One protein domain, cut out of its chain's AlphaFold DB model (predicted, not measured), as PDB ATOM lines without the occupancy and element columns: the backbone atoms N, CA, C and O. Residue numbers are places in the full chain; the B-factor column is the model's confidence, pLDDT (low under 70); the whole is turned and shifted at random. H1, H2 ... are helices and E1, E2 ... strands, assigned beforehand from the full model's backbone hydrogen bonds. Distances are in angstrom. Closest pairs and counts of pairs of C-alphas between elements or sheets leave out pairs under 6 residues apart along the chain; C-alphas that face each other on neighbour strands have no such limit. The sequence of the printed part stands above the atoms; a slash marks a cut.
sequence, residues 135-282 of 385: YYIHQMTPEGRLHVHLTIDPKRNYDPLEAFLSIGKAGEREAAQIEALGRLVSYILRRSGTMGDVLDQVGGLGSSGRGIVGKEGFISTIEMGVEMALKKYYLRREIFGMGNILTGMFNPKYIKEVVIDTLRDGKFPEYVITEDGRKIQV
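This is residues 135 to 282 of the 385 residues of an uncharacterized protein of Candidatus Pacearchaeota archaeon (UniProt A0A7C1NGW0). A strongly twisted sheet of three strands, E1, E2 and E3, curls round the long helix H3, which runs through the middle; H1 lies on the same face, over the edge strand E3, and H2 packs on both H1 and H3. Near the first turns of H3 sits the small hairpin E4 and E5; towards its last turns H5 crosses it, with the short H4 and the hairpin E6 and E7 nearby. The printed part has 148 residues with seven named strands and five named helices, in the order E1 E2 E3 H1 H2 E4 E5 H3 H4 H5 E6 E7; its class is mixed, helices and strands, and its three sheets are antiparallel, the largest in the order E1, E2, E3. It is compact, with a radius of gyration of the C-alphas of 15.6 A and spans of 48 by 34 by 25 A.

E1, residues 135 to 141, E2, residues 144 to 153, and E3, residues 159 to 168, form a meander, each strand the antiparallel neighbour of the one before. N 137 and O 148 are 2.9 A apart, and N 149 and O 164 are 2.9 A apart, both within hydrogen-bond range. H3, residues 222 to 240, and this sheet make two layers, a helix on one face of a sheet; the closest C-alphas of E1 and H3, Thr 141 and Gly 225, are 5.7 A apart. H1, residues 172 to 190, is on the same face at a height over the sheet of 6.8 A, over E3 and along the strands, at 2 degrees to E3 on the local plane. H2, residues 195 to 202, touches H3, closest at the C-alphas of Leu 199 and Glu 227, 6.0 A, at a shallow tilt of 21 degrees, opposite ways. H1, with residues 185 to 189 alone, touches H2 in a helical hairpin, closest at the C-alphas of Val 185 and Val 198, 6.5 A, at a tilt of 38 degrees, only just steep. H5, residues 252 to 265, touches H3 with residues 255 to 259 alone, closest at the C-alphas of Leu 235 and Val 259, 6.4 A; at 71 degrees they are only just about perpendicular. H4, residues 242 to 246, is close to H3 but not clearly touching, with the closest C-alphas, Arg 236 and Met 242, 6.9 A apart. In the hairpin of E4, residues 212 to 214, and E5, residues 217 to 219, N 212 and O 219 are 2.8 A apart; the closest C-alphas of E5 and H3, Ile 219 and Gly 225, are 6.2 A apart. In the hairpin of E6, residues 271 to 273, and E7, residues 279 to 281, N 272 and O 280 are 2.9 A apart. In H1, H2, H3, H4 and H5 every O i to N i+4 pair is within hydrogen-bond range.

E1 begins at C-alpha 135, (-2.907, 15.115, -103.711), and is 19.3 A long. E2 measures 28.7 A and E3 26.0 A; E3 bends by 62 degrees at residue 162. H1 and H3 are 26.8 A long each, and H3 begins at C-alpha 222, (-15.021, 25.018, -92.485). H5 measures 20.1 A, and E7 ends at C-alpha 281, (19.022, 18.406, -94.328).

The two C-alphas farthest apart, those of Arg 173 and Arg 278, are 48.2 A apart. The printed part has no cut and no long link; H2 to E4, with 9 residues between them, is short but not tight. The mean pLDDT of the printed part is 85.9, and residues 192 to 193 and 203 to 210 are under 70.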
ATOM      1  N   TYR A 135      -3.264  15.369-105.099       93.75
ATOM      2  CA  TYR A 135      -2.907  15.115-103.711       93.75
ATOM      3  C   TYR A 135      -4.135  15.234-102.808       93.75
ATOM      4  O   TYR A 135      -4.832  16.248-102.817       93.75
ATOM      5  N   TYR A 136      -4.390  14.197-102.015       94.62
ATOM      6  CA  TYR A 136      -5.556  14.122-101.141       94.62
ATOM      7  C   TYR A 136      -5.195  14.403 -99.677       94.62
ATOM      8  O   TYR A 136      -4.296  13.784 -99.100       94.62
ATOM      9  N   ILE A 137      -5.943  15.312 -99.053       93.88
ATOM     10  CA  ILE A 137      -5.851  15.655 -97.631       93.88
ATOM     11  C   ILE A 137      -7.256  15.658 -97.047       93.88
ATOM     12  O   ILE A 137      -8.207  16.095 -97.681       93.88
ATOM     13  N   HIS A 138      -7.384  15.204 -95.806       93.56
ATOM     14  CA  HIS A 138      -8.604  15.405 -95.040       93.56
ATOM     15  C   HIS A 138      -8.322  16.244 -93.798       93.56
ATOM     16  O   HIS A 138      -7.241  16.153 -93.207       93.56
ATOM     17  N   GLN A 139      -9.324  17.009 -93.387       92.88
ATOM     18  CA  GLN A 139      -9.292  17.858 -92.208       92.88
ATOM     19  C   GLN A 139     -10.602  17.700 -91.436       92.88
ATOM     20  O   GLN A 139     -11.671  17.646 -92.031       92.88
ATOM     21  N   MET A 140     -10.531  17.593 -90.110       90.88
ATOM     22  CA  MET A 140     -11.738  17.638 -89.284       90.88
ATOM     23  C   MET A 140     -12.170  19.088 -89.082       90.88
ATOM     24  O   MET A 140     -11.328  19.927 -88.750       90.88
ATOM     25  N   THR A 141     -13.463  19.354 -89.258       90.31
ATOM     26  CA  THR A 141     -14.120  20.639 -88.982       90.31
ATOM     27  C   THR A 141     -15.379  20.394 -88.138       90.31
ATOM     28  O   THR A 141     -15.840  19.249 -88.058       90.31
ATOM     29  N   PRO A 142     -15.928  21.422 -87.466       86.81
ATOM     30  CA  PRO A 142     -17.150  21.283 -86.665       86.81
ATOM     31  C   PRO A 142     -18.347  20.689 -87.427       86.81
ATOM     32  O   PRO A 142     -19.171  19.991 -86.843       86.81
ATOM     33  N   GLU A 143     -18.417  20.944 -88.730       85.88
ATOM     34  CA  GLU A 143     -19.501  20.564 -89.637       85.88
ATOM     35  C   GLU A 143     -19.297  19.176 -90.259       85.88
ATOM     36  O   GLU A 143     -20.223  18.618 -90.845       85.88
ATOM     37  N   GLY A 144     -18.101  18.592 -90.133       88.81
ATOM     38  CA  GLY A 144     -17.824  17.255 -90.637       88.81
ATOM     39  C   GLY A 144     -16.368  17.010 -91.010       88.81
ATOM     40  O   GLY A 144     -15.442  17.728 -90.636       88.81
ATOM     41  N   ARG A 145     -16.147  15.926 -91.757       92.75
ATOM     42  CA  ARG A 145     -14.823  15.625 -92.310       92.75
ATOM     43  C   ARG A 145     -14.701  16.311 -93.661       92.75
ATOM     44  O   ARG A 145     -15.368  15.910 -94.610       92.75
ATOM     45  N   LEU A 146     -13.855  17.329 -93.739       93.94
ATOM     46  CA  LEU A 146     -13.495  17.997 -94.979       93.94
ATOM     47  C   LEU A 146     -12.512  17.122 -95.762       93.94
ATOM     48  O   LEU A 146     -11.520  16.629 -95.221       93.94
ATOM     49  N   HIS A 147     -12.789  16.960 -97.044       94.88
ATOM     50  CA  HIS A 147     -11.995  16.247 -98.028       94.88
ATOM     51  C   HIS A 147     -11.503  17.262 -99.061       94.88
ATOM     52  O   HIS A 147     -12.302  17.942 -99.702       94.88
ATOM     53  N   VAL A 148     -10.185  17.367 -99.203       95.94
ATOM     54  CA  VAL A 148      -9.507  18.322-100.081       95.94
ATOM     55  C   VAL A 148      -8.675  17.544-101.087       95.94
ATOM     56  O   VAL A 148      -7.739  16.834-100.714       95.94
ATOM     57  N   HIS A 149      -9.009  17.683-102.364       96.00
ATOM     58  CA  HIS A 149      -8.231  17.147-103.473       96.00
ATOM     59  C   HIS A 149      -7.566  18.302-104.206       96.00
ATOM     60  O   HIS A 149      -8.251  19.159-104.756       96.00
ATOM     61  N   LEU A 150      -6.238  18.324-104.208       94.75
ATOM     62  CA  LEU A 150      -5.450  19.332-104.904       94.75
ATOM     63  C   LEU A 150      -4.908  18.737-106.193       94.75
ATOM     64  O   LEU A 150      -4.137  17.784-106.138       94.75
ATOM     65  N   THR A 151      -5.271  19.297-107.339       93.19
ATOM     66  CA  THR A 151      -4.605  18.977-108.607       93.19
ATOM     67  C   THR A 151      -3.264  19.693-108.622       93.19
ATOM     68  O   THR A 151      -3.231  20.908-108.441       93.19
ATOM     69  N   ILE A 152      -2.164  18.970-108.820       91.38
ATOM     70  CA  ILE A 152      -0.801  19.512-108.706       91.38
ATOM     71  C   ILE A 152      -0.062  19.405-110.035       91.38
ATOM     72  O   ILE A 152      -0.262  18.451-110.782       91.38
ATOM     73  N   ASP A 153       0.818  20.364-110.323       87.56
ATOM     74  CA  ASP A 153       1.641  20.352-111.534       87.56
ATOM     75  C   ASP A 153       3.101  19.976-111.227       87.56
ATOM     76  O   ASP A 153       3.852  20.806-110.701       87.56
ATOM     77  N   PRO A 154       3.557  18.759-111.589       86.38
ATOM     78  CA  PRO A 154       4.942  18.340-111.376       86.38
ATOM     79  C   PRO A 154       5.975  19.243-112.060       86.38
ATOM     80  O   PRO A 154       7.099  19.356-111.575       86.38
ATOM     81  N   LYS A 155       5.615  19.909-113.168       84.19
ATOM     82  CA  LYS A 155       6.522  20.815-113.892       84.19
ATOM     83  C   LYS A 155       6.675  22.162-113.192       84.19
ATOM     84  O   LYS A 155       7.674  22.844-113.399       84.19
ATOM     85  N   ARG A 156       5.708  22.543-112.354       79.50
ATOM     86  CA  ARG A 156       5.705  23.792-111.582       79.50
ATOM     87  C   ARG A 156       5.974  23.527-110.107       79.50
ATOM     88  O   ARG A 156       5.243  24.004-109.249       79.50
ATOM     89  N   ASN A 157       6.994  22.722-109.811       82.06
ATOM     90  CA  ASN A 157       7.376  22.377-108.438       82.06
ATOM     91  C   ASN A 157       6.197  21.860-107.586       82.06
ATOM     92  O   ASN A 157       6.091  22.151-106.395       82.06
ATOM     93  N   TYR A 158       5.278  21.111-108.201       87.25
ATOM     94  CA  TYR A 158       4.066  20.629-107.545       87.25
ATOM     95  C   TYR A 158       3.218  21.773-106.956       87.25
ATOM     96  O   TYR A 158       2.647  21.655-105.872       87.25
ATOM     97  N   ASP A 159       3.142  22.917-107.634       85.56
ATOM     98  CA  ASP A 159       2.169  23.956-107.307       85.56
ATOM     99  C   ASP A 159       0.742  23.454-107.597       85.56
ATOM    100  O   ASP A 159       0.502  22.847-108.649       85.56
ATOM    101  N   PRO A 160      -0.217  23.691-106.688       90.06
ATOM    102  CA  PRO A 160      -1.616  23.368-106.932       90.06
ATOM    103  C   PRO A 160      -2.222  24.255-108.022       90.06
ATOM    104  O   PRO A 160      -2.025  25.468-108.027       90.06
ATOM    105  N   LEU A 161      -2.986  23.643-108.923       87.69
ATOM    106  CA  LEU A 161      -3.734  24.313-109.990       87.69
ATOM    107  C   LEU A 161      -5.230  24.403-109.685       87.69
ATOM    108  O   LEU A 161      -5.869  25.382-110.055       87.69
ATOM    109  N   GLU A 162      -5.785  23.391-109.017       91.12
ATOM    110  CA  GLU A 162      -7.192  23.332-108.610       91.12
ATOM    111  C   GLU A 162      -7.336  22.674-107.246       91.12
ATOM    112  O   GLU A 162      -6.499  21.866-106.834       91.12
ATOM    113  N   ALA A 163      -8.427  23.013-106.567       93.19
ATOM    114  CA  ALA A 163      -8.846  22.396-105.325       93.19
ATOM    115  C   ALA A 163     -10.315  21.974-105.433       93.19
ATOM    116  O   ALA A 163     -11.202  22.808-105.620       93.19
ATOM    117  N   PHE A 164     -10.573  20.684-105.254       94.31
ATOM    118  CA  PHE A 164     -11.919  20.147-105.098       94.31
ATOM    119  C   PHE A 164     -12.162  19.878-103.624       94.31
ATOM    120  O   PHE A 164     -11.421  19.130-102.977       94.31
ATOM    121  N   LEU A 165     -13.196  20.520-103.096       94.75
ATOM    122  CA  LEU A 165     -13.573  20.427-101.700       94.75
ATOM    123  C   LEU A 165     -14.891  19.670-101.599       94.75
ATOM    124  O   LEU A 165     -15.832  19.936-102.344       94.75
ATOM    125  N   SER A 166     -14.961  18.731-100.669       92.69
ATOM    126  CA  SER A 166     -16.210  18.077-100.284       92.69
ATOM    127  C   SER A 166     -16.223  17.862 -98.782       92.69
ATOM    128  O   SER A 166     -15.174  17.788 -98.145       92.69
ATOM    129  N   ILE A 167     -17.408  17.785 -98.190       92.44
ATOM    130  CA  ILE A 167     -17.551  17.608 -96.750       92.44
ATOM    131  C   ILE A 167     -18.485  16.435 -96.463       92.44
ATOM    132  O   ILE A 167     -19.582  16.326 -97.006       92.44
ATOM    133  N   GLY A 168     -18.015  15.506 -95.635       86.75
ATOM    134  CA  GLY A 168     -18.784  14.336 -95.240       86.75
ATOM    135  C   GLY A 168     -19.765  14.671 -94.122       86.75
ATOM    136  O   GLY A 168     -19.356  15.230 -93.107       86.75
ATOM    137  N   LYS A 169     -21.023  14.231 -94.277       81.12
ATOM    138  CA  LYS A 169     -22.123  14.390 -93.301       81.12
ATOM    139  C   LYS A 169     -22.573  15.840 -93.047       81.12
ATOM    140  O   LYS A 169     -23.213  16.085 -92.028       81.12
ATOM    141  N   ALA A 170     -22.275  16.768 -93.953       78.00
ATOM    142  CA  ALA A 170     -22.825  18.118 -93.882       78.00
ATOM    143  C   ALA A 170     -24.209  18.195 -94.548       78.00
ATOM    144  O   ALA A 170     -24.565  17.328 -95.352       78.00
ATOM    145  N   GLY A 171     -24.986  19.227 -94.212       81.69
ATOM    146  CA  GLY A 171     -26.243  19.521 -94.893       81.69
ATOM    147  C   GLY A 171     -26.021  20.029 -96.321       81.69
ATOM    148  O   GLY A 171     -24.909  20.366 -96.731       81.69
ATOM    149  N   GLU A 172     -27.101  20.093 -97.105       82.50
ATOM    150  CA  GLU A 172     -27.052  20.533 -98.509       82.50
ATOM    151  C   GLU A 172     -26.512  21.964 -98.662       82.50
ATOM    152  O   GLU A 172     -25.828  22.278 -99.636       82.50
ATOM    153  N   ARG A 173     -26.786  22.835 -97.683       85.00
ATOM    154  CA  ARG A 173     -26.352  24.238 -97.701       85.00
ATOM    155  C   ARG A 173     -24.847  24.353 -97.503       85.00
ATOM    156  O   ARG A 173     -24.189  25.064 -98.257       85.00
ATOM    157  N   GLU A 174     -24.312  23.634 -96.524       84.94
ATOM    158  CA  GLU A 174     -22.883  23.589 -96.225       84.94
ATOM    159  C   GLU A 174     -22.116  22.931 -97.382       84.94
ATOM    160  O   GLU A 174     -21.064  23.421 -97.791       84.94
ATOM    161  N   ALA A 175     -22.670  21.868 -97.975       85.38
ATOM    162  CA  ALA A 175     -22.093  21.232 -99.156       85.38
ATOM    163  C   ALA A 175     -22.015  22.196-100.355       85.38
ATOM    164  O   ALA A 175     -20.961  22.304-100.984       85.38
ATOM    165  N   ALA A 176     -23.087  22.948-100.634       87.69
ATOM    166  CA  ALA A 176     -23.109  23.936-101.713       87.69
ATOM    167  C   ALA A 176     -22.119  25.091-101.477       87.69
ATOM    168  O   ALA A 176     -21.435  25.528-102.406       87.69
ATOM    169  N   GLN A 177     -22.003  25.571-100.235       89.06
ATOM    170  CA  GLN A 177     -21.005  26.576 -99.860       89.06
ATOM    171  C   GLN A 177     -19.580  26.068-100.089       89.06
ATOM    172  O   GLN A 177     -18.742  26.798-100.617       89.06
ATOM    173  N   ILE A 178     -19.314  24.806 -99.751       91.06
ATOM    174  CA  ILE A 178     -17.994  24.202 -99.928       91.06
ATOM    175  C   ILE A 178     -17.638  23.992-101.392       91.06
ATOM    176  O   ILE A 178     -16.499  24.257-101.786       91.06
ATOM    177  N   GLU A 179     -18.603  23.599-102.217       88.38
ATOM    178  CA  GLU A 179     -18.399  23.543-103.659       88.38
ATOM    179  C   GLU A 179     -18.074  24.935-104.224       88.38
ATOM    180  O   GLU A 179     -17.119  25.091-104.991       88.38
ATOM    181  N   ALA A 180     -18.817  25.967-103.808       90.25
ATOM    182  CA  ALA A 180     -18.565  27.344-104.223       90.25
ATOM    183  C   ALA A 180     -17.168  27.828-103.796       90.25
ATOM    184  O   ALA A 180     -16.445  28.417-104.605       90.25
ATOM    185  N   LEU A 181     -16.751  27.519-102.565       90.38
ATOM    186  CA  LEU A 181     -15.414  27.831-102.065       90.38
ATOM    187  C   LEU A 181     -14.325  27.108-102.874       90.38
ATOM    188  O   LEU A 181     -13.353  27.736-103.285       90.38
ATOM    189  N   GLY A 182     -14.506  25.821-103.180       91.44
ATOM    190  CA  GLY A 182     -13.567  25.056-104.010       91.44
ATOM    191  C   GLY A 182     -13.427  25.631-105.422       91.44
ATOM    192  O   GLY A 182     -12.316  25.754-105.947       91.44
ATOM    193  N   ARG A 183     -14.539  26.080-106.017       88.81
ATOM    194  CA  ARG A 183     -14.539  26.773-107.317       88.81
ATOM    195  C   ARG A 183     -13.792  28.105-107.257       88.81
ATOM    196  O   ARG A 183     -13.047  28.404-108.191       88.81
ATOM    197  N   LEU A 184     -13.943  28.875-106.179       89.88
ATOM    198  CA  LEU A 184     -13.228  30.141-105.988       89.88
ATOM    199  C   LEU A 184     -11.720  29.922-105.817       89.88
ATOM    200  O   LEU A 184     -10.925  30.581-106.486       89.88
ATOM    201  N   VAL A 185     -11.320  28.956-104.987       89.69
ATOM    202  CA  VAL A 185      -9.908  28.585-104.808       89.69
ATOM    203  C   VAL A 185      -9.298  28.151-106.142       89.69
ATOM    204  O   VAL A 185      -8.256  28.661-106.548       89.69
ATOM    205  N   SER A 186      -9.984  27.276-106.876       90.75
ATOM    206  CA  SER A 186      -9.555  26.825-108.206       90.75
ATOM    207  C   SER A 186      -9.469  27.968-109.221       90.75
ATOM    208  O   SER A 186      -8.591  27.983-110.081       90.75
ATOM    209  N   TYR A 187     -10.367  28.951-109.140       87.38
ATOM    210  CA  TYR A 187     -10.305  30.140-109.985       87.38
ATOM    211  C   TYR A 187      -9.038  30.963-109.720       87.38
ATOM    212  O   TYR A 187      -8.341  31.320-110.671       87.38
ATOM    213  N   ILE A 188      -8.711  31.211-108.448       84.62
ATOM    214  CA  ILE A 188      -7.512  31.963-108.047       84.62
ATOM    215  C   ILE A 188      -6.244  31.245-108.528       84.62
ATOM    216  O   ILE A 188      -5.418  31.853-109.212       84.62
ATOM    217  N   LEU A 189      -6.126  29.942-108.253       85.06
ATOM    218  CA  LEU A 189      -4.957  29.136-108.627       85.06
ATOM    219  C   LEU A 189      -4.743  29.079-110.153       85.06
ATOM    220  O   LEU A 189      -3.614  29.191-110.639       85.06
ATOM    221  N   ARG A 190      -5.822  28.988-110.943       83.75
ATOM    222  CA  ARG A 190      -5.730  29.002-112.414       83.75
ATOM    223  C   ARG A 190      -5.397  30.370-112.999       83.75
ATOM    224  O   ARG A 190      -4.779  30.430-114.059       83.75
ATOM    225  N   ARG A 191      -5.763  31.470-112.339       78.19
ATOM    226  CA  ARG A 191      -5.459  32.851-112.768       78.19
ATOM    227  C   ARG A 191      -4.061  33.314-112.341       78.19
ATOM    228  O   ARG A 191      -3.841  34.506-112.167       78.19
ATOM    229  N   SER A 192      -3.102  32.396-112.211       65.00
ATOM    230  CA  SER A 192      -1.728  32.633-111.728       65.00
ATOM    231  C   SER A 192      -1.597  33.077-110.267       65.00
ATOM    232  O   SER A 192      -0.505  33.456-109.852       65.00
ATOM    233  N   GLY A 193      -2.672  32.976-109.480       65.56
ATOM    234  CA  GLY A 193      -2.577  33.085-108.032       65.56
ATOM    235  C   GLY A 193      -1.739  31.944-107.459       65.56
ATOM    236  O   GLY A 193      -1.733  30.820-107.967       65.56
ATOM    237  N   THR A 194      -1.007  32.246-106.402       74.81
ATOM    238  CA  THR A 194      -0.240  31.283-105.624       74.81
ATOM    239  C   THR A 194      -1.099  30.698-104.505       74.81
ATOM    240  O   THR A 194      -2.121  31.256-104.103       74.81
ATOM    241  N   MET A 195      -0.658  29.571-103.942       80.00
ATOM    242  CA  MET A 195      -1.270  29.031-102.722       80.00
ATOM    243  C   MET A 195      -1.213  30.031-101.554       80.00
ATOM    244  O   MET A 195      -2.109  30.043-100.716       80.00
ATOM    245  N   GLY A 196      -0.180  30.880-101.514       75.69
ATOM    246  CA  GLY A 196      -0.065  31.960-100.535       75.69
ATOM    247  C   GLY A 196      -1.222  32.949-100.644       75.69
ATOM    248  O   GLY A 196      -1.862  33.231 -99.638       75.69
ATOM    249  N   ASP A 197      -1.572  33.362-101.864       78.56
ATOM    250  CA  ASP A 197      -2.695  34.280-102.096       78.56
ATOM    251  C   ASP A 197      -4.020  33.685-101.603       78.56
ATOM    252  O   ASP A 197      -4.832  34.374-100.993       78.56
ATOM    253  N   VAL A 198      -4.233  32.380-101.810       82.62
ATOM    254  CA  VAL A 198      -5.418  31.682-101.287       82.62
ATOM    255  C   VAL A 198      -5.412  31.663 -99.758       82.62
ATOM    256  O   VAL A 198      -6.433  31.957 -99.137       82.62
ATOM    257  N   LEU A 199      -4.277  31.323 -99.144       81.44
ATOM    258  CA  LEU A 199      -4.130  31.287 -97.690       81.44
ATOM    259  C   LEU A 199      -4.324  32.664 -97.051       81.44
ATOM    260  O   LEU A 199      -4.885  32.731 -95.964       81.44
ATOM    261  N   ASP A 200      -3.926  33.744 -97.715       75.94
ATOM    262  CA  ASP A 200      -4.132  35.107 -97.222       75.94
ATOM    263  C   ASP A 200      -5.607  35.530 -97.267       75.94
ATOM    264  O   ASP A 200      -6.048  36.296 -96.413       75.94
ATOM    265  N   GLN A 201      -6.383  35.029 -98.236       80.38
ATOM    266  CA  GLN A 201      -7.816  35.334 -98.347       80.38
ATOM    267  C   GLN A 201      -8.689  34.457 -97.442       80.38
ATOM    268  O   GLN A 201      -9.664  34.938 -96.870       80.38
ATOM    269  N   VAL A 202      -8.370  33.166 -97.333       76.50
ATOM    270  CA  VAL A 202      -9.122  32.214 -96.494       76.50
ATOM    271  C   VAL A 202      -8.669  32.296 -95.030       76.50
ATOM    272  O   VAL A 202      -9.426  31.969 -94.116       76.50
ATOM    273  N   GLY A 203      -7.434  32.743 -94.799       69.06
ATOM    274  CA  GLY A 203      -6.803  32.771 -93.493       69.06
ATOM    275  C   GLY A 203      -7.437  33.756 -92.522       69.06
ATOM    276  O   GLY A 203      -7.720  34.905 -92.850       69.06
ATOM    277  N   GLY A 204      -7.633  33.306 -91.283       66.25
ATOM    278  CA  GLY A 204      -8.182  34.149 -90.214       66.25
ATOM    279  C   GLY A 204      -9.708  34.289 -90.221       66.25
ATOM    280  O   GLY A 204     -10.248  35.004 -89.375       66.25
ATOM    281  N   LEU A 205     -10.408  33.573 -91.107       69.62
ATOM    282  CA  LEU A 205     -11.865  33.439 -91.091       69.62
ATOM    283  C   LEU A 205     -12.295  32.489 -89.968       69.62
ATOM    284  O   LEU A 205     -12.523  31.309 -90.198       69.62
ATOM    285  N   GLY A 206     -12.377  32.991 -88.737       67.00
ATOM    286  CA  GLY A 206     -12.779  32.211 -87.565       67.00
ATOM    287  C   GLY A 206     -13.989  32.793 -86.841       67.00
ATOM    288  O   GLY A 206     -14.277  33.986 -86.925       67.00
ATOM    289  N   SER A 207     -14.669  31.945 -86.075       67.81
ATOM    290  CA  SER A 207     -15.725  32.346 -85.149       67.81
ATOM    291  C   SER A 207     -15.259  32.148 -83.707       67.81
ATOM    292  O   SER A 207     -14.533  31.207 -83.391       67.81
ATOM    293  N   SER A 208     -15.704  33.018 -82.802       60.25
ATOM    294  CA  SER A 208     -15.492  32.875 -81.353       60.25
ATOM    295  C   SER A 208     -16.358  31.774 -80.716       60.25
ATOM    296  O   SER A 208     -16.341  31.608 -79.498       60.25
ATOM    297  N   GLY A 209     -17.139  31.055 -81.529       62.06
ATOM    298  CA  GLY A 209     -18.068  30.012 -81.107       62.06
ATOM    299  C   GLY A 209     -17.458  28.613 -80.964       62.06
ATOM    300  O   GLY A 209     -16.268  28.431 -80.711       62.06
ATOM    301  N   ARG A 210     -18.323  27.599 -81.099       67.38
ATOM    302  CA  ARG A 210     -17.965  26.176 -80.997       67.38
ATOM    303  C   ARG A 210     -16.929  25.816 -82.065       67.38
ATOM    304  O   ARG A 210     -17.084  26.183 -83.221       67.38
ATOM    305  N   GLY A 211     -15.915  25.053 -81.679       80.25
ATOM    306  CA  GLY A 211     -14.892  24.569 -82.597       80.25
ATOM    307  C   GLY A 211     -14.273  23.265 -82.119       80.25
ATOM    308  O   GLY A 211     -14.541  22.800 -81.009       80.25
ATOM    309  N   ILE A 212     -13.440  22.676 -82.966       80.62
ATOM    310  CA  ILE A 212     -12.657  21.487 -82.656       80.62
ATOM    311  C   ILE A 212     -11.257  21.939 -82.249       80.62
ATOM    312  O   ILE A 212     -10.554  22.591 -83.019       80.62
ATOM    313  N   VAL A 213     -10.837  21.567 -81.040       82.81
ATOM    314  CA  VAL A 213      -9.440  21.688 -80.612       82.81
ATOM    315  C   VAL A 213      -8.717  20.414 -81.040       82.81
ATOM    316  O   VAL A 213      -8.961  19.337 -80.498       82.81
ATOM    317  N   GLY A 214      -7.861  20.523 -82.054       77.62
ATOM    318  CA  GLY A 214      -7.009  19.440 -82.531       77.62
ATOM    319  C   GLY A 214      -5.547  19.634 -82.129       77.62
ATOM    320  O   GLY A 214      -5.148  20.693 -81.648       77.62
ATOM    321  N   LYS A 215      -4.711  18.624 -82.399       76.00
ATOM    322  CA  LYS A 215      -3.245  18.728 -82.221       76.00
ATOM    323  C   LYS A 215      -2.614  19.822 -83.092       76.00
ATOM    324  O   LYS A 215      -1.582  20.370 -82.745       76.00
ATOM    325  N   GLU A 216      -3.255  20.120 -84.216       73.38
ATOM    326  CA  GLU A 216      -2.885  21.168 -85.172       73.38
ATOM    327  C   GLU A 216      -3.430  22.563 -84.824       73.38
ATOM    328  O   GLU A 216      -3.195  23.509 -85.569       73.38
ATOM    329  N   GLY A 217      -4.159  22.703 -83.713       79.88
ATOM    330  CA  GLY A 217      -4.756  23.961 -83.275       79.88
ATOM    331  C   GLY A 217      -6.283  23.945 -83.269       79.88
ATOM    332  O   GLY A 217      -6.927  22.903 -83.403       79.88
ATOM    333  N   PHE A 218      -6.863  25.124 -83.062       82.88
ATOM    334  CA  PHE A 218      -8.308  25.316 -82.980       82.88
ATOM    335  C   PHE A 218      -8.911  25.592 -84.359       82.88
ATOM    336  O   PHE A 218      -8.455  26.491 -85.063       82.88
ATOM    337  N   ILE A 219      -9.950  24.841 -84.722       86.56
ATOM    338  CA  ILE A 219     -10.690  24.983 -85.980       86.56
ATOM    339  C   ILE A 219     -12.155  25.232 -85.634       86.56
ATOM    340  O   ILE A 219     -12.832  24.348 -85.112       86.56
ATOM    341  N   SER A 220     -12.635  26.443 -85.911       84.56
ATOM    342  CA  SER A 220     -13.998  26.875 -85.560       84.56
ATOM    343  C   SER A 220     -14.981  26.883 -86.723       84.56
ATOM    344  O   SER A 220     -16.181  26.969 -86.491       84.56
ATOM    345  N   THR A 221     -14.486  26.801 -87.954       87.94
ATOM    346  CA  THR A 221     -15.286  26.920 -89.176       87.94
ATOM    347  C   THR A 221     -14.724  26.017 -90.271       87.94
ATOM    348  O   THR A 221     -13.586  25.528 -90.169       87.94
ATOM    349  N   ILE A 222     -15.492  25.807 -91.344       88.62
ATOM    350  CA  ILE A 222     -15.021  25.018 -92.485       88.62
ATOM    351  C   ILE A 222     -13.891  25.744 -93.228       88.62
ATOM    352  O   ILE A 222     -12.946  25.098 -93.680       88.62
ATOM    353  N   GLU A 223     -13.928  27.076 -93.300       89.19
ATOM    354  CA  GLU A 223     -12.906  27.910 -93.939       89.19
ATOM    355  C   GLU A 223     -11.545  27.742 -93.251       89.19
ATOM    356  O   GLU A 223     -10.548  27.490 -93.929       89.19
ATOM    357  N   MET A 224     -11.505  27.743 -91.910       87.62
ATOM    358  CA  MET A 224     -10.285  27.399 -91.157       87.62
ATOM    359  C   MET A 224      -9.829  25.961 -91.428       87.62
ATOM    360  O   MET A 224      -8.635  25.663 -91.413       87.62
ATOM    361  N   GLY A 225     -10.771  25.045 -91.668       90.62
ATOM    362  CA  GLY A 225     -10.467  23.680 -92.086       90.62
ATOM    363  C   GLY A 225      -9.765  23.630 -93.445       90.62
ATOM    364  O   GLY A 225      -8.768  22.921 -93.603       90.62
ATOM    365  N   VAL A 226     -10.241  24.414 -94.413       91.25
ATOM    366  CA  VAL A 226      -9.601  24.560 -95.728       91.25
ATOM    367  C   VAL A 226      -8.216  25.175 -95.564       91.25
ATOM    368  O   VAL A 226      -7.243  24.590 -96.036       91.25
ATOM    369  N   GLU A 227      -8.099  26.282 -94.829       89.81
ATOM    370  CA  GLU A 227      -6.819  26.921 -94.505       89.81
ATOM    371  C   GLU A 227      -5.822  25.904 -93.927       89.81
ATOM    372  O   GLU A 227      -4.700  25.771 -94.420       89.81
ATOM    373  N   MET A 228      -6.235  25.131 -92.920       90.38
ATOM    374  CA  MET A 228      -5.383  24.131 -92.276       90.38
ATOM    375  C   MET A 228      -4.956  23.019 -93.242       90.38
ATOM    376  O   MET A 228      -3.793  22.605 -93.240       90.38
ATOM    377  N   ALA A 229      -5.862  22.535 -94.095       93.12
ATOM    378  CA  ALA A 229      -5.534  21.531 -95.105       93.12
ATOM    379  C   ALA A 229      -4.494  22.054 -96.111       93.12
ATOM    380  O   ALA A 229      -3.536  21.346 -96.435       93.12
ATOM    381  N   LEU A 230      -4.641  23.304 -96.554       90.94
ATOM    382  CA  LEU A 230      -3.710  23.962 -97.469       90.94
ATOM    383  C   LEU A 230      -2.347  24.234 -96.808       90.94
ATOM    384  O   LEU A 230      -1.310  23.966 -97.415       90.94
ATOM    385  N   LYS A 231      -2.317  24.656 -95.535       89.38
ATOM    386  CA  LYS A 231      -1.068  24.793 -94.760       89.38
ATOM    387  C   LYS A 231      -0.334  23.464 -94.626       89.38
ATOM    388  O   LYS A 231       0.875  23.406 -94.841       89.38
ATOM    389  N   LYS A 232      -1.057  22.379 -94.328       91.75
ATOM    390  CA  LYS A 232      -0.485  21.025 -94.277       91.75
ATOM    391  C   LYS A 232       0.117  20.620 -95.618       91.75
ATOM    392  O   LYS A 232       1.209  20.063 -95.628       91.75
ATOM    393  N   TYR A 233      -0.567  20.892 -96.731       92.50
ATOM    394  CA  TYR A 233      -0.018  20.638 -98.066       92.50
ATOM    395  C   TYR A 233       1.303  21.382 -98.279       92.50
ATOM    396  O   TYR A 233       2.307  20.775 -98.650       92.50
ATOM    397  N   TYR A 234       1.291  22.685 -98.001       88.75
ATOM    398  CA  TYR A 234       2.444  23.551 -98.182       88.75
ATOM    399  C   TYR A 234       3.638  23.065 -97.352       88.75
ATOM    400  O   TYR A 234       4.687  22.770 -97.912       88.75
ATOM    401  N   LEU A 235       3.459  22.852 -96.046       88.94
ATOM    402  CA  LEU A 235       4.532  22.369 -95.169       88.94
ATOM    403  C   LEU A 235       5.073  21.003 -95.593       88.94
ATOM    404  O   LEU A 235       6.280  20.791 -95.568       88.94
ATOM    405  N   ARG A 236       4.206  20.082 -96.030       91.75
ATOM    406  CA  ARG A 236       4.647  18.787 -96.565       91.75
ATOM    407  C   ARG A 236       5.557  18.962 -97.773       91.75
ATOM    408  O   ARG A 236       6.595  18.311 -97.851       91.75
ATOM    409  N   ARG A 237       5.175  19.838 -98.700       88.69
ATOM    410  CA  ARG A 237       5.971  20.126 -99.891       88.69
ATOM    411  C   ARG A 237       7.313  20.759 -99.537       88.69
ATOM    412  O   ARG A 237       8.312  20.302-100.073       88.69
ATOM    413  N   GLU A 238       7.331  21.760 -98.662       85.44
ATOM    414  CA  GLU A 238       8.561  22.491 -98.330       85.44
ATOM    415  C   GLU A 238       9.530  21.657 -97.475       85.44
ATOM    416  O   GLU A 238      10.727  21.665 -97.728       85.44
ATOM    417  N   ILE A 239       9.029  20.896 -96.494       87.94
ATOM    418  CA  ILE A 239       9.878  20.128 -95.565       87.94
ATOM    419  C   ILE A 239      10.425  18.852 -96.213       87.94
ATOM    420  O   ILE A 239      11.587  18.504 -96.024       87.94
ATOM    421  N   PHE A 240       9.587  18.118 -96.948       88.69
ATOM    422  CA  PHE A 240       9.947  16.785 -97.448       88.69
ATOM    423  C   PHE A 240      10.223  16.758 -98.954       88.69
ATOM    424  O   PHE A 240      10.853  15.819 -99.440       88.69
ATOM    425  N   GLY A 241       9.753  17.756 -99.706       87.75
ATOM    426  CA  GLY A 241       9.703  17.717-101.164       87.75
ATOM    427  C   GLY A 241       8.573  16.809-101.657       87.75
ATOM    428  O   GLY A 241       8.537  15.614-101.365       87.75
ATOM    429  N   MET A 242       7.646  17.348-102.454       88.69
ATOM    430  CA  MET A 242       6.474  16.570-102.886       88.69
ATOM    431  C   MET A 242       6.850  15.337-103.719       88.69
ATOM    432  O   MET A 242       6.235  14.289-103.558       88.69
ATOM    433  N   GLY A 243       7.900  15.421-104.544       86.88
ATOM    434  CA  GLY A 243       8.414  14.267-105.286       86.88
ATOM    435  C   GLY A 243       8.792  13.097-104.371       86.88
ATOM    436  O   GLY A 243       8.377  11.975-104.631       86.88
ATOM    437  N   ASN A 244       9.480  13.371-103.258       89.56
ATOM    438  CA  ASN A 244       9.894  12.350-102.290       89.56
ATOM    439  C   ASN A 244       8.703  11.746-101.533       89.56
ATOM    440  O   ASN A 244       8.702  10.563-101.200       89.56
ATOM    441  N   ILE A 245       7.673  12.554-101.260       90.19
ATOM    442  CA  ILE A 245       6.425  12.062-100.662       90.19
ATOM    443  C   ILE A 245       5.719  11.108-101.629       90.19
ATOM    444  O   ILE A 245       5.299  10.026-101.227       90.19
ATOM    445  N   LEU A 246       5.581  11.503-102.897       89.38
ATOM    446  CA  LEU A 246       4.852  10.729-103.904       89.38
ATOM    447  C   LEU A 246       5.569   9.429-104.289       89.38
ATOM    448  O   LEU A 246       4.901   8.463-104.652       89.38
ATOM    449  N   THR A 247       6.899   9.380-104.187       89.88
ATOM    450  CA  THR A 247       7.687   8.155-104.399       89.88
ATOM    451  C   THR A 247       7.749   7.247-103.170       89.88
ATOM    452  O   THR A 247       8.305   6.157-103.265       89.88
ATOM    453  N   GLY A 248       7.177   7.663-102.035       88.88
ATOM    454  CA  GLY A 248       7.161   6.868-100.806       88.88
ATOM    455  C   GLY A 248       8.484   6.873-100.039       88.88
ATOM    456  O   GLY A 248       8.728   5.965 -99.262       88.88
ATOM    457  N   MET A 249       9.341   7.883-100.217       89.69
ATOM    458  CA  MET A 249      10.638   7.968 -99.524       89.69
ATOM    459  C   MET A 249      10.509   8.166 -98.001       89.69
ATOM    460  O   MET A 249      11.454   7.938 -97.240       89.69
ATOM    461  N   PHE A 250       9.351   8.650 -97.555       92.06
ATOM    462  CA  PHE A 250       9.068   8.979 -96.166       92.06
ATOM    463  C   PHE A 250       7.825   8.247 -95.678       92.06
ATOM    464  O   PHE A 250       6.792   8.225 -96.352       92.06
ATOM    465  N   ASN A 251       7.888   7.753 -94.442       92.94
ATOM    466  CA  ASN A 251       6.740   7.137 -93.799       92.94
ATOM    467  C   ASN A 251       5.600   8.170 -93.604       92.94
ATOM    468  O   ASN A 251       5.816   9.206 -92.965       92.94
ATOM    469  N   PRO A 252       4.361   7.898 -94.063       91.44
ATOM    470  CA  PRO A 252       3.244   8.839 -93.943       91.44
ATOM    471  C   PRO A 252       2.910   9.269 -92.507       91.44
ATOM    472  O   PRO A 252       2.445  10.393 -92.288       91.44
ATOM    473  N   LYS A 253       3.135   8.395 -91.517       93.12
ATOM    474  CA  LYS A 253       2.919   8.709 -90.100       93.12
ATOM    475  C   LYS A 253       3.943   9.730 -89.607       93.12
ATOM    476  O   LYS A 253       3.557  10.706 -88.973       93.12
ATOM    477  N   TYR A 254       5.207   9.542 -89.978       93.31
ATOM    478  CA  TYR A 254       6.287  10.466 -89.646       93.31
ATOM    479  C   TYR A 254       6.064  11.848 -90.273       93.31
ATOM    480  O   TYR A 254       6.122  12.854 -89.570       93.31
ATOM    481  N   ILE A 255       5.681  11.904 -91.559       92.62
ATOM    482  CA  ILE A 255       5.315  13.169 -92.228       92.62
ATOM    483  C   ILE A 255       4.234  13.907 -91.432       92.62
ATOM    484  O   ILE A 255       4.304  15.120 -91.238       92.62
ATOM    485  N   LYS A 256       3.202  13.183 -90.982       92.69
ATOM    486  CA  LYS A 256       2.100  13.772 -90.220       92.69
ATOM    487  C   LYS A 256       2.580  14.372 -88.897       92.69
ATOM    488  O   LYS A 256       2.126  15.461 -88.562       92.69
ATOM    489  N   GLU A 257       3.435  13.672 -88.160       92.56
ATOM    490  CA  GLU A 257       3.946  14.115 -86.856       92.56
ATOM    491  C   GLU A 257       4.799  15.377 -86.995       92.56
ATOM    492  O   GLU A 257       4.449  16.401 -86.416       92.56
ATOM    493  N   VAL A 258       5.799  15.360 -87.881       91.00
ATOM    494  CA  VAL A 258       6.677  16.517 -88.122       91.00
ATOM    495  C   VAL A 258       5.887  17.754 -88.548       91.00
ATOM    496  O   VAL A 258       6.130  18.844 -88.048       91.00
ATOM    497  N   VAL A 259       4.903  17.608 -89.443       90.50
ATOM    498  CA  VAL A 259       4.084  18.749 -89.891       90.50
ATOM    499  C   VAL A 259       3.243  19.325 -88.751       90.50
ATOM    500  O   VAL A 259       3.079  20.540 -88.677       90.50
ATOM    501  N   ILE A 260       2.700  18.478 -87.871       88.38
ATOM    502  CA  ILE A 260       1.943  18.936 -86.697       88.38
ATOM    503  C   ILE A 260       2.868  19.675 -85.728       88.38
ATOM    504  O   ILE A 260       2.503  20.753 -85.259       88.38
ATOM    505  N   ASP A 261       4.059  19.138 -85.470       85.81
ATOM    506  CA  ASP A 261       5.041  19.771 -84.590       85.81
ATOM    507  C   ASP A 261       5.507  21.115 -85.163       85.81
ATOM    508  O   ASP A 261       5.506  22.115 -84.452       85.81
ATOM    509  N   THR A 262       5.767  21.207 -86.473       86.00
ATOM    510  CA  THR A 262       6.091  22.483 -87.134       86.00
ATOM    511  C   THR A 262       4.956  23.502 -87.024       86.00
ATOM    512  O   THR A 262       5.217  24.677 -86.759       86.00
ATOM    513  N   LEU A 263       3.698  23.077 -87.191       84.06
ATOM    514  CA  LEU A 263       2.536  23.957 -87.017       84.06
ATOM    515  C   LEU A 263       2.408  24.469 -85.578       84.06
ATOM    516  O   LEU A 263       2.034  25.623 -85.376       84.06
ATOM    517  N   ARG A 264       2.714  23.627 -84.585       78.81
ATOM    518  CA  ARG A 264       2.618  23.975 -83.162       78.81
ATOM    519  C   ARG A 264       3.771  24.864 -82.707       78.81
ATOM    520  O   ARG A 264       3.545  25.870 -82.040       78.81
ATOM    521  N   ASP A 265       4.991  24.486 -83.064       79.38
ATOM    522  CA  ASP A 265       6.215  25.071 -82.518       79.38
ATOM    523  C   ASP A 265       6.685  26.277 -83.343       79.38
ATOM    524  O   ASP A 265       7.512  27.068 -82.886       79.38
ATOM    525  N   GLY A 266       6.155  26.442 -84.559       78.69
ATOM    526  CA  GLY A 266       6.525  27.540 -85.442       78.69
ATOM    527  C   GLY A 266       7.948  27.419 -85.992       78.69
ATOM    528  O   GLY A 266       8.533  28.424 -86.393       78.69
ATOM    529  N   LYS A 267       8.535  26.218 -85.961       79.94
ATOM    530  CA  LYS A 267       9.934  25.968 -86.326       79.94
ATOM    531  C   LYS A 267      10.037  24.822 -87.322       79.94
ATOM    532  O   LYS A 267       9.406  23.779 -87.155       79.94
ATOM    533  N   PHE A 268      10.849  25.032 -88.353       81.25
ATOM    534  CA  PHE A 268      11.206  23.978 -89.294       81.25
ATOM    535  C   PHE A 268      12.177  23.001 -88.623       81.25
ATOM    536  O   PHE A 268      13.024  23.439 -87.839       81.25
ATOM    537  N   PRO A 269      12.058  21.691 -88.898       86.00
ATOM    538  CA  PRO A 269      13.064  20.733 -88.465       86.00
ATOM    539  C   PRO A 269      14.387  21.018 -89.186       86.00
ATOM    540  O   PRO A 269      14.373  21.423 -90.341       86.00
ATOM    541  N   GLU A 270      15.520  20.774 -88.530       86.06
ATOM    542  CA  GLU A 270      16.844  20.889 -89.169       86.06
ATOM    543  C   GLU A 270      17.068  19.778 -90.205       86.06
ATOM    544  O   GLU A 270      17.691  19.972 -91.243       86.06
ATOM    545  N   TYR A 271      16.534  18.586 -89.936       87.62
ATOM    546  CA  TYR A 271      16.635  17.441 -90.827       87.62
ATOM    547  C   TYR A 271      15.379  16.576 -90.761       87.62
ATOM    548  O   TYR A 271      14.680  16.526 -89.747       87.62
ATOM    549  N   VAL A 272      15.134  15.835 -91.837       90.25
ATOM    550  CA  VAL A 272      14.104  14.794 -91.911       90.25
ATOM    551  C   VAL A 272      14.734  13.435 -92.153       90.25
ATOM    552  O   VAL A 272      15.758  13.310 -92.825       90.25
ATOM    553  N   ILE A 273      14.126  12.402 -91.577       89.44
ATOM    554  CA  ILE A 273      14.608  11.024 -91.671       89.44
ATOM    555  C   ILE A 273      13.761  10.269 -92.696       89.44
ATOM    556  O   ILE A 273      12.538  10.210 -92.589       89.44
ATOM    557  N   THR A 274      14.424   9.715 -93.704       89.31
ATOM    558  CA  THR A 274      13.813   8.852 -94.729       89.31
ATOM    559  C   THR A 274      13.465   7.479 -94.158       89.31
ATOM    560  O   THR A 274      13.963   7.101 -93.099       89.31
ATOM    561  N   GLU A 275      12.637   6.707 -94.860       87.25
ATOM    562  CA  GLU A 275      12.285   5.345 -94.432       87.25
ATOM    563  C   GLU A 275      13.519   4.427 -94.308       87.25
ATOM    564  O   GLU A 275      13.601   3.623 -93.384       87.25
ATOM    565  N   ASP A 276      14.546   4.660 -95.134       87.69
ATOM    566  CA  ASP A 276      15.841   3.963 -95.089       87.69
ATOM    567  C   ASP A 276      16.793   4.474 -93.983       87.69
ATOM    568  O   ASP A 276      17.961   4.085 -93.924       87.69
ATOM    569  N   GLY A 277      16.354   5.410 -93.134       87.25
ATOM    570  CA  GLY A 277      17.148   5.965 -92.033       87.25
ATOM    571  C   GLY A 277      18.162   7.047 -92.431       87.25
ATOM    572  O   GLY A 277      18.902   7.543 -91.580       87.25
ATOM    573  N   ARG A 278      18.204   7.467 -93.703       87.88
ATOM    574  CA  ARG A 278      19.063   8.583 -94.143       87.88
ATOM    575  C   ARG A 278      18.499   9.910 -93.650       87.88
ATOM    576  O   ARG A 278      17.297  10.148 -93.781       87.88
ATOM    577  N   LYS A 279      19.379  10.778 -93.147       88.31
ATOM    578  CA  LYS A 279      19.052  12.160 -92.782       88.31
ATOM    579  C   LYS A 279      19.196  13.061 -94.002       88.31
ATOM    580  O   LYS A 279      20.260  13.095 -94.615       88.31
ATOM    581  N   ILE A 280      18.138  13.789 -94.330       86.19
ATOM    582  CA  ILE A 280      18.141  14.838 -95.348       86.19
ATOM    583  C   ILE A 280      18.072  16.167 -94.610       86.19
ATOM    584  O   ILE A 280      17.167  16.367 -93.801       86.19
ATOM    585  N   GLN A 281      19.044  17.045 -94.857       83.75
ATOM    586  CA  GLN A 281      19.022  18.406 -94.328       83.75
ATOM    587  C   GLN A 281      17.831  19.144 -94.928       83.75
ATOM    588  O   GLN A 281      17.641  19.145 -96.147       83.75
ATOM    589  N   VAL A 282      17.018  19.732 -94.060       80.88
ATOM    590  CA  VAL A 282      15.960  20.635 -94.481       80.88
ATOM    591  C   VAL A 282      16.594  22.007 -94.490       80.88
ATOM    592  O   VAL A 282      16.677  22.678 -93.467       80.88
TER     593      VAL A 282